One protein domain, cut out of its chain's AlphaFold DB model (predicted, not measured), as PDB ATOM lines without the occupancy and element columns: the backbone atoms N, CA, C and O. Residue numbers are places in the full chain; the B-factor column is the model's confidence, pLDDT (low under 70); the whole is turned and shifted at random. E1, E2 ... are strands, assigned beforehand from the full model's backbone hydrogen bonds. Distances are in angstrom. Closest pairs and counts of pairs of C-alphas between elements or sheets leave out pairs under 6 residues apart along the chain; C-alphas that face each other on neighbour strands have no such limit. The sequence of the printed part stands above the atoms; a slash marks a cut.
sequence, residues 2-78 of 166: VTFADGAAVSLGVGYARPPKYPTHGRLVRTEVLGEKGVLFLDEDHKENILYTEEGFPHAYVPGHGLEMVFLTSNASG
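What this domain is: This is residues 2 to 78 of the 166 residues of an uncharacterized protein of Nitrospinae bacterium (UniProt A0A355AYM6). What is the shape? With little regular structure, the printed part is a loose rod of two hairpins, E3 with E4 and E1 with E2, set one toward each end, and residues 2 to 29, unnamed, run along most of its length before folding back. What makes it up? It is all strand, 27 of 77 residues, in chain order E1 to E4, with two antiparallel sheets, a radius of gyration of the C-alphas of 16.3 A and spans of 52 by 24 by 23 A.

Where its parts are: Where is the larger sheet? E3, residues 50 to 58, spans 14.4 A and bends by 120 degrees at residue 54; E4, residues 66 to 71, spans 13.2 A, ending at C-alpha 71 (252.908, 287.241, 191.641). Where is the other? E1, residues 30 to 35, spans 16.5 A from C-alpha 30 (248.502, 279.828, 180.093); E2, residues 38 to 43, spans 16.6 A.

How they stand to each other: How do E3 and E4 pair? This hairpin is antiparallel at 166 degrees, with N 51 and O 70 within hydrogen-bond range at 2.9 A. And E1 and E2? This hairpin is antiparallel at 177 degrees, with N 33 and O 40 at 2.9 A; E2 and E3 are apart.

The domain as a whole: How large is it? The two C-alphas farthest apart, of Ala 5 and Glu 55, are 52.9 A apart. Is it unbroken and confident? The printed part has no cut and no long link between strands; residues 25 to 26 and 72 to 78 have pLDDT under 70.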
ATOM      1  N   VAL A   2     237.825 272.928 170.471       92.56
ATOM      2  CA  VAL A   2     237.748 273.237 169.038       92.56
ATOM      3  C   VAL A   2     238.654 272.250 168.310       92.56
ATOM      4  O   VAL A   2     239.758 271.993 168.781       92.56
ATOM      5  N   THR A   3     238.196 271.679 167.199       92.81
ATOM      6  CA  THR A   3     238.997 270.756 166.378       92.81
ATOM      7  C   THR A   3     239.120 271.321 164.971       92.81
ATOM      8  O   THR A   3     238.142 271.816 164.407       92.81
ATOM      9  N   PHE A   4     240.323 271.256 164.422       90.81
ATOM     10  CA  PHE A   4     240.667 271.725 163.090       90.81
ATOM     11  C   PHE A   4     240.541 270.583 162.073       90.81
ATOM     12  O   PHE A   4     240.404 269.413 162.432       90.81
ATOM     13  N   ALA A   5     240.534 270.927 160.785       90.25
ATOM     14  CA  ALA A   5     240.338 269.953 159.707       90.25
ATOM     15  C   ALA A   5     241.488 268.935 159.592       90.25
ATOM     16  O   ALA A   5     241.269 267.812 159.148       90.25
ATOM     17  N   ASP A   6     242.689 269.325 160.016       91.75
ATOM     18  CA  ASP A   6     243.896 268.496 160.070       91.75
ATOM     19  C   ASP A   6     243.963 267.593 161.317       91.75
ATOM     20  O   ASP A   6     244.910 266.830 161.483       91.75
ATOM     21  N   GLY A   7     242.951 267.654 162.187       92.56
ATOM     22  CA  GLY A   7     242.897 266.891 163.429       92.56
ATOM     23  C   GLY A   7     243.566 267.578 164.619       92.56
ATOM     24  O   GLY A   7     243.442 267.065 165.733       92.56
ATOM     25  N   ALA A   8     244.196 268.746 164.441       93.69
ATOM     26  CA  ALA A   8     244.659 269.543 165.569       93.69
ATOM     27  C   ALA A   8     243.472 269.935 166.461       93.69
ATOM     28  O   ALA A   8     242.332 270.086 166.005       93.69
ATOM     29  N   ALA A   9     243.719 270.105 167.756       94.38
ATOM     30  CA  ALA A   9     242.679 270.456 168.708       94.38
ATOM     31  C   ALA A   9     243.163 271.516 169.690       94.38
ATOM     32  O   ALA A   9     244.304 271.500 170.139       94.38
ATOM     33  N   VAL A  10     242.253 272.416 170.051       94.00
ATOM     34  CA  VAL A  10     242.468 273.442 171.067       94.00
ATOM     35  C   VAL A  10     241.469 273.227 172.199       94.00
ATOM     36  O   VAL A  10     240.243 273.218 172.007       94.00
ATOM     37  N   SER A  11     242.006 273.039 173.403       94.00
ATOM     38  CA  SER A  11     241.241 273.027 174.646       94.00
ATOM     39  C   SER A  11     241.319 274.406 175.290       94.00
ATOM     40  O   SER A  11     242.402 274.955 175.449       94.00
ATOM     41  N   LEU A  12     240.164 274.968 175.640       91.88
ATOM     42  CA  LEU A  12     240.049 276.304 176.220       91.88
ATOM     43  C   LEU A  12     239.410 276.178 177.598       91.88
ATOM     44  O   LEU A  12     238.329 275.595 177.721       91.88
ATOM     45  N   GLY A  13     240.068 276.735 178.610       90.38
ATOM     46  CA  GLY A  13     239.542 276.876 179.962       90.38
ATOM     47  C   GLY A  13     239.449 278.350 180.330       90.38
ATOM     48  O   GLY A  13     240.426 279.078 180.195       90.38
ATOM     49  N   VAL A  14     238.278 278.789 180.790       88.62
ATOM     50  CA  VAL A  14     238.053 280.159 181.271       88.62
ATOM     51  C   VAL A  14     237.336 280.076 182.611       88.62
ATOM     52  O   VAL A  14     236.335 279.372 182.737       88.62
ATOM     53  N   GLY A  15     237.847 280.788 183.614       85.88
ATOM     54  CA  GLY A  15     237.277 280.795 184.956       85.88
ATOM     55  C   GLY A  15     237.450 282.147 185.633       85.88
ATOM     56  O   GLY A  15     238.559 282.667 185.711       85.88
ATOM     57  N   TYR A  16     236.344 282.685 186.149       83.12
ATOM     58  CA  TYR A  16     236.311 283.949 186.898       83.12
ATOM     59  C   TYR A  16     236.071 283.750 188.404       83.12
ATOM     60  O   TYR A  16     236.256 284.676 189.187       83.12
ATOM     61  N   ALA A  17     235.678 282.545 188.830       84.25
ATOM     62  CA  ALA A  17     235.342 282.230 190.218       84.25
ATOM     63  C   ALA A  17     236.590 281.834 191.025       84.25
ATOM     64  O   ALA A  17     236.805 280.658 191.316       84.25
ATOM     65  N   ARG A  18     237.437 282.813 191.359       77.44
ATOM     66  CA  ARG A  18     238.612 282.603 192.223       77.44
ATOM     67  C   ARG A  18     238.349 283.049 193.666       77.44
ATOM     68  O   ARG A  18     237.520 283.935 193.873       77.44
ATOM     69  N   PRO A  19     239.037 282.457 194.666       79.75
ATOM     70  CA  PRO A  19     238.962 282.929 196.044       79.75
ATOM     71  C   PRO A  19     239.357 284.411 196.156       79.75
ATOM     72  O   PRO A  19     240.260 284.838 195.435       79.75
ATOM     73  N   PRO A  20     238.767 285.178 197.090       74.50
ATOM     74  CA  PRO A  20     239.056 286.608 197.235       74.50
ATOM     75  C   PRO A  20     240.535 286.941 197.476       74.50
ATOM     76  O   PRO A  20     240.993 287.990 197.056       74.50
ATOM     77  N   LYS A  21     241.284 286.045 198.131       76.56
ATOM     78  CA  LYS A  21     242.712 286.221 198.448       76.56
ATOM     79  C   LYS A  21     243.648 285.506 197.466       76.56
ATOM     80  O   LYS A  21     244.765 285.147 197.825       76.56
ATOM     81  N   TYR A  22     243.175 285.188 196.262       80.94
ATOM     82  CA  TYR A  22     244.030 284.545 195.271       80.94
ATOM     83  C   TYR A  22     245.135 285.528 194.826       80.94
ATOM     84  O   TYR A  22     244.801 286.661 194.479       80.94
ATOM     85  N   PRO A  23     246.422 285.133 194.827       77.12
ATOM     86  CA  PRO A  23     247.558 286.065 194.774       77.12
ATOM     87  C   PRO A  23     247.878 286.560 193.351       77.12
ATOM     88  O   PRO A  23     249.019 286.492 192.897       77.12
ATOM     89  N   THR A  24     246.873 287.038 192.609       76.25
ATOM     90  CA  THR A  24     247.051 287.524 191.232       76.25
ATOM     91  C   THR A  24     246.621 288.964 191.052       76.25
ATOM     92  O   THR A  24     245.561 289.389 191.500       76.25
ATOM     93  N   HIS A  25     247.431 289.710 190.306       68.12
ATOM     94  CA  HIS A  25     247.223 291.127 190.031       68.12
ATOM     95  C   HIS A  25     246.404 291.352 188.740       68.12
ATOM     96  O   HIS A  25     246.697 292.230 187.934       68.12
ATOM     97  N   GLY A  26     245.363 290.534 188.518       67.62
ATOM     98  CA  GLY A  26     244.407 290.736 187.426       67.62
ATOM     99  C   GLY A  26     244.010 289.481 186.650       67.62
ATOM    100  O   GLY A  26     242.934 288.919 186.869       67.62
ATOM    101  N   ARG A  27     244.841 289.056 185.695       71.44
ATOM    102  CA  ARG A  27     244.556 287.928 184.790       71.44
ATOM    103  C   ARG A  27     245.645 286.873 184.894       71.44
ATOM    104  O   ARG A  27     246.732 287.149 185.370       71.44
ATOM    105  N   LEU A  28     245.288 285.664 184.485       75.44
ATOM    106  CA  LEU A  28     246.199 284.542 184.335       75.44
ATOM    107  C   LEU A  28     245.938 283.931 182.972       75.44
ATOM    108  O   LEU A  28     244.776 283.673 182.638       75.44
ATOM    109  N   VAL A  29     246.996 283.750 182.195       82.88
ATOM    110  CA  VAL A  29     246.923 283.163 180.865       82.88
ATOM    111  C   VAL A  29     248.016 282.123 180.765       82.88
ATOM    112  O   VAL A  29     249.196 282.404 180.948       82.88
ATOM    113  N   ARG A  30     247.596 280.911 180.421       86.94
ATOM    114  CA  ARG A  30     248.502 279.828 180.093       86.94
ATOM    115  C   ARG A  30     248.155 279.282 178.733       86.94
ATOM    116  O   ARG A  30     247.001 278.942 178.479       86.94
ATOM    117  N   THR A  31     249.173 279.163 177.898       91.44
ATOM    118  CA  THR A  31     249.060 278.523 176.595       91.44
ATOM    119  C   THR A  31     250.156 277.488 176.457       91.44
ATOM    120  O   THR A  31     251.319 277.741 176.757       91.44
ATOM    121  N   GLU A  32     249.771 276.316 175.983       94.38
ATOM    122  CA  GLU A  32     250.683 275.236 175.653       94.38
ATOM    123  C   GLU A  32     250.409 274.819 174.213       94.38
ATOM    124  O   GLU A  32     249.260 274.578 173.833       94.38
ATOM    125  N   VAL A  33     251.466 274.752 173.410       96.06
ATOM    126  CA  VAL A  33     251.410 274.237 172.045       96.06
ATOM    127  C   VAL A  33     252.256 272.978 171.987       96.06
ATOM    128  O   VAL A  33     253.479 273.033 172.096       96.06
ATOM    129  N   LEU A  34     251.580 271.850 171.805       96.75
ATOM    130  CA  LEU A  34     252.186 270.535 171.645       96.75
ATOM    131  C   LEU A  34     252.333 270.230 170.154       96.75
ATOM    132  O   LEU A  34     251.337 270.120 169.439       96.75
ATOM    133  N   GLY A  35     253.572 270.096 169.692       96.38
ATOM    134  CA  GLY A  35     253.899 269.658 168.341       96.38
ATOM    135  C   GLY A  35     254.603 268.305 168.339       96.38
ATOM    136  O   GLY A  35     255.073 267.817 169.362       96.38
ATOM    137  N   GLU A  36     254.735 267.710 167.156       96.62
ATOM    138  CA  GLU A  36     255.418 266.418 166.984       96.62
ATOM    139  C   GLU A  36     256.900 266.471 167.398       96.62
ATOM    140  O   GLU A  36     257.449 265.496 167.904       96.62
ATOM    141  N   LYS A  37     257.555 267.618 167.186       97.25
ATOM    142  CA  LYS A  37     259.007 267.795 167.374       97.25
ATOM    143  C   LYS A  37     259.373 268.743 168.512       97.25
ATOM    144  O   LYS A  37     260.535 269.118 168.639       97.25
ATOM    145  N   GLY A  38     258.403 269.175 169.305       96.44
ATOM    146  CA  GLY A  38     258.667 270.134 170.365       96.44
ATOM    147  C   GLY A  38     257.412 270.684 171.009       96.44
ATOM    148  O   GLY A  38     256.295 270.447 170.549       96.44
ATOM    149  N   VAL A  39     257.631 271.432 172.083       96.56
ATOM    150  CA  VAL A  39     256.576 272.036 172.891       96.56
ATOM    151  C   VAL A  39     256.921 273.495 173.161       96.56
ATOM    152  O   VAL A  39     258.082 273.820 173.409       96.56
ATOM    153  N   LEU A  40     255.910 274.359 173.126       94.75
ATOM    154  CA  LEU A  40     255.992 275.744 173.579       94.75
ATOM    155  C   LEU A  40     255.058 275.935 174.772       94.75
ATOM    156  O   LEU A  40     253.855 275.707 174.654       94.75
ATOM    157  N   PHE A  41     255.610 276.398 175.890       90.81
ATOM    158  CA  PHE A  41     254.852 276.809 177.067       90.81
ATOM    159  C   PHE A  41     254.943 278.317 177.244       90.81
ATOM    160  O   PHE A  41     256.035 278.881 177.276       90.81
ATOM    161  N   LEU A  42     253.785 278.948 177.394       85.81
ATOM    162  CA  LEU A  42     253.635 280.348 177.754       85.81
ATOM    163  C   LEU A  42     252.841 280.386 179.061       85.81
ATOM    164  O   LEU A  42     251.664 280.018 179.072       85.81
ATOM    165  N   ASP A  43     253.492 280.777 180.156       82.31
ATOM    166  CA  ASP A  43     252.858 280.965 181.464       82.31
ATOM    167  C   ASP A  43     252.984 282.438 181.858       82.31
ATOM    168  O   ASP A  43     254.040 282.881 182.299       82.31
ATOM    169  N   GLU A  44     251.907 283.205 181.676       77.62
ATOM    170  CA  GLU A  44     251.824 284.592 182.156       77.62
ATOM    171  C   GLU A  44     251.374 284.664 183.621       77.62
ATOM    172  O   GLU A  44     250.981 285.722 184.109       77.62
ATOM    173  N   ASP A  45     251.384 283.543 184.345       71.00
ATOM    174  CA  ASP A  45     251.068 283.545 185.772       71.00
ATOM    175  C   ASP A  45     252.210 284.112 186.637       71.00
ATOM    176  O   ASP A  45     251.987 284.393 187.814       71.00
ATOM    177  N   HIS A  46     253.417 284.233 186.072       71.81
ATOM    178  CA  HIS A  46     254.659 284.711 186.698       71.81
ATOM    179  C   HIS A  46     254.950 284.180 188.099       71.81
ATOM    180  O   HIS A  46     255.360 284.900 189.014       71.81
ATOM    181  N   LYS A  47     254.749 282.878 188.282       74.38
ATOM    182  CA  LYS A  47     254.933 282.207 189.577       74.38
ATOM    183  C   LYS A  47     256.376 282.256 190.077       74.38
ATOM    184  O   LYS A  47     256.631 281.945 191.236       74.38
ATOM    185  N   GLU A  48     257.312 282.613 189.209       73.00
ATOM    186  CA  GLU A  48     258.733 282.757 189.487       73.00
ATOM    187  C   GLU A  48     259.102 284.058 190.214       73.00
ATOM    188  O   GLU A  48     260.119 284.087 190.904       73.00
ATOM    189  N   ASN A  49     258.282 285.110 190.124       77.25
ATOM    190  CA  ASN A  49     258.536 286.385 190.790       77.25
ATOM    191  C   ASN A  49     257.416 286.643 191.800       77.25
ATOM    192  O   ASN A  49     256.274 286.862 191.420       77.25
ATOM    193  N   ILE A  50     257.711 286.620 193.099       85.88
ATOM    194  CA  ILE A  50     256.692 286.748 194.152       85.88
ATOM    195  C   ILE A  50     257.073 287.900 195.078       85.88
ATOM    196  O   ILE A  50     258.200 287.958 195.564       85.88
ATOM    197  N   LEU A  51     256.125 288.796 195.347       84.88
ATOM    198  CA  LEU A  51     256.228 289.800 196.401       84.88
ATOM    199  C   LEU A  51     255.319 289.415 197.555       84.88
ATOM    200  O   LEU A  51     254.151 289.093 197.351       84.88
ATOM    201  N   TYR A  52     255.864 289.521 198.761       90.38
ATOM    202  CA  TYR A  52     255.097 289.529 199.993       90.38
ATOM    203  C   TYR A  52     255.363 290.829 200.752       90.38
ATOM    204  O   TYR A  52     256.514 291.254 200.854       90.38
ATOM    205  N   THR A  53     254.316 291.462 201.276       88.94
ATOM    206  CA  THR A  53     254.414 292.705 202.047       88.94
ATOM    207  C   THR A  53     253.247 292.850 203.022       88.94
ATOM    208  O   THR A  53     252.094 292.618 202.661       88.94
ATOM    209  N   GLU A  54     253.544 293.269 204.254       90.81
ATOM    210  CA  GLU A  54     252.537 293.528 205.295       90.81
ATOM    211  C   GLU A  54     251.743 294.822 205.040       90.81
ATOM    212  O   GLU A  54     250.621 294.956 205.518       90.81
ATOM    213  N   GLU A  55     252.280 295.738 204.226       89.88
ATOM    214  CA  GLU A  55     251.603 296.978 203.804       89.88
ATOM    215  C   GLU A  55     250.542 296.738 202.707       89.88
ATOM    216  O   GLU A  55     249.735 297.615 202.397       89.88
ATOM    217  N   GLY A  56     250.532 295.544 202.106       87.12
ATOM    218  CA  GLY A  56     249.693 295.194 200.961       87.12
ATOM    219  C   GLY A  56     250.127 295.839 199.632       87.12
ATOM    220  O   GLY A  56     250.682 296.933 199.569       87.12
ATOM    221  N   PHE A  57     249.861 295.143 198.528       85.44
ATOM    222  CA  PHE A  57     250.048 295.633 197.161       85.44
ATOM    223  C   PHE A  57     248.685 295.963 196.532       85.44
ATOM    224  O   PHE A  57     247.778 295.131 196.609       85.44
ATOM    225  N   PRO A  58     248.490 297.138 195.907       80.00
ATOM    226  CA  PRO A  58     247.182 297.528 195.379       80.00
ATOM    227  C   PRO A  58     246.701 296.563 194.286       80.00
ATOM    228  O   PRO A  58     247.496 296.060 193.501       80.00
ATOM    229  N   HIS A  59     245.395 296.308 194.196       77.88
ATOM    230  CA  HIS A  59     244.809 295.465 193.152       77.88
ATOM    231  C   HIS A  59     244.502 296.264 191.869       77.88
ATOM    232  O   HIS A  59     243.874 297.319 191.927       77.88
ATOM    233  N   ALA A  60     244.855 295.726 190.691       72.44
ATOM    234  CA  ALA A  60     244.737 296.424 189.399       72.44
ATOM    235  C   ALA A  60     243.310 296.874 189.022       72.44
ATOM    236  O   ALA A  60     243.137 297.868 188.324       72.44
ATOM    237  N   TYR A  61     242.285 296.129 189.450       72.69
ATOM    238  CA  TYR A  61     240.888 296.358 189.045       72.69
ATOM    239  C   TYR A  61     239.931 296.702 190.194       72.69
ATOM    240  O   TYR A  61     238.766 296.988 189.939       72.69
ATOM    241  N   VAL A  62     240.380 296.628 191.453       75.75
ATOM    242  CA  VAL A  62     239.493 296.743 192.625       75.75
ATOM    243  C   VAL A  62     240.069 297.804 193.564       75.75
ATOM    244  O   VAL A  62     241.005 297.509 194.308       75.75
ATOM    245  N   PRO A  63     239.552 299.045 193.516       78.50
ATOM    246  CA  PRO A  63     240.024 300.129 194.372       78.50
ATOM    247  C   PRO A  63     239.917 299.780 195.861       78.50
ATOM    248  O   PRO A  63     238.940 299.173 196.293       78.50
ATOM    249  N   GLY A  64     240.918 300.183 196.649       81.12
ATOM    250  CA  GLY A  64     240.950 299.941 198.097       81.12
ATOM    251  C   GLY A  64     241.209 298.485 198.505       81.12
ATOM    252  O   GLY A  64     241.145 298.175 199.691       81.12
ATOM    253  N   HIS A  65     241.505 297.594 197.553       81.31
ATOM    254  CA  HIS A  65     241.868 296.211 197.838       81.31
ATOM    255  C   HIS A  65     243.387 296.026 197.758       81.31
ATOM    256  O   HIS A  65     243.982 296.229 196.697       81.31
ATOM    257  N   GLY A  66     244.002 295.666 198.886       82.31
ATOM    258  CA  GLY A  66     245.418 295.314 198.988       82.31
ATOM    259  C   GLY A  66     245.605 293.799 199.065       82.31
ATOM    260  O   GLY A  66     244.823 293.115 199.722       82.31
ATOM    261  N   LEU A  67     246.633 293.290 198.393       85.38
ATOM    262  CA  LEU A  67     247.055 291.892 198.422       85.38
ATOM    263  C   LEU A  67     248.400 291.783 199.147       85.38
ATOM    264  O   LEU A  67     249.370 292.400 198.713       85.38
ATOM    265  N   GLU A  68     248.493 290.995 200.218       89.75
ATOM    266  CA  GLU A  68     249.757 290.822 200.955       89.75
ATOM    267  C   GLU A  68     250.767 289.967 200.185       89.75
ATOM    268  O   GLU A  68     251.969 290.123 200.362       89.75
ATOM    269  N   MET A  69     250.288 289.083 199.306       87.81
ATOM    270  CA  MET A  69     251.108 288.286 198.397       87.81
ATOM    271  C   MET A  69     250.642 288.494 196.958       87.81
ATOM    272  O   MET A  69     249.461 288.313 196.655       87.81
ATOM    273  N   VAL A  70     251.573 288.805 196.061       83.00
ATOM    274  CA  VAL A  70     251.308 288.941 194.625       83.00
ATOM    275  C   VAL A  70     252.388 288.252 193.802       83.00
ATOM    276  O   VAL A  70     253.574 288.330 194.124       83.00
ATOM    277  N   PHE A  71     251.983 287.602 192.712       83.38
ATOM    278  CA  PHE A  71     252.908 287.241 191.641       83.38
ATOM    279  C   PHE A  71     253.239 288.504 190.842       83.38
ATOM    280  O   PHE A  71     252.352 289.182 190.317       83.38
ATOM    281  N   LEU A  72     254.514 288.876 190.866       66.00
ATOM    282  CA  LEU A  72     255.073 290.024 190.176       66.00
ATOM    283  C   LEU A  72     255.332 289.666 188.718       66.00
ATOM    284  O   LEU A  72     255.719 288.550 188.413       66.00
ATOM    285  N   THR A  73     255.208 290.650 187.831       60.34
ATOM    286  CA  THR A  73     255.217 290.499 186.361       60.34
ATOM    287  C   THR A  73     253.948 289.811 185.809       60.34
ATOM    288  O   THR A  73     253.210 289.175 186.545       60.34
ATOM    289  N   SER A  74     253.638 290.048 184.530       56.22
ATOM    290  CA  SER A  74     252.315 290.139 183.856       56.22
ATOM    291  C   SER A  74     251.642 291.476 184.086       56.22
ATOM    292  O   SER A  74     250.980 291.752 185.084       56.22
ATOM    293  N   ASN A  75     251.814 292.335 183.091       53.69
ATOM    294  CA  ASN A  75     251.095 293.578 182.946       53.69
ATOM    295  C   ASN A  75     250.131 293.488 181.755       53.69
ATOM    296  O   ASN A  75     250.359 294.088 180.714       53.69
ATOM    297  N   ALA A  76     248.945 292.906 181.957       53.66
ATOM    298  CA  ALA A  76     247.764 293.394 181.229       53.66
ATOM    299  C   ALA A  76     247.113 294.596 181.947       53.66
ATOM    300  O   ALA A  76     245.909 294.838 181.862       53.66
ATOM    301  N   SER A  77     247.941 295.373 182.642       48.50
ATOM    302  CA  SER A  77     247.742 296.786 182.923       48.50
ATOM    303  C   SER A  77     248.144 297.663 181.727       48.50
ATOM    304  O   SER A  77     248.221 298.865 181.944       48.50
ATOM    305  N   GLY A  78     248.407 297.061 180.538       49.25
ATOM    306  CA  GLY A  78     248.939 297.496 179.211       49.25
ATOM    307  C   GLY A  78     248.660 298.898 178.640       49.25
ATOM    308  O   GLY A  78     248.803 299.119 177.445       49.25
TER     309      GLY A  78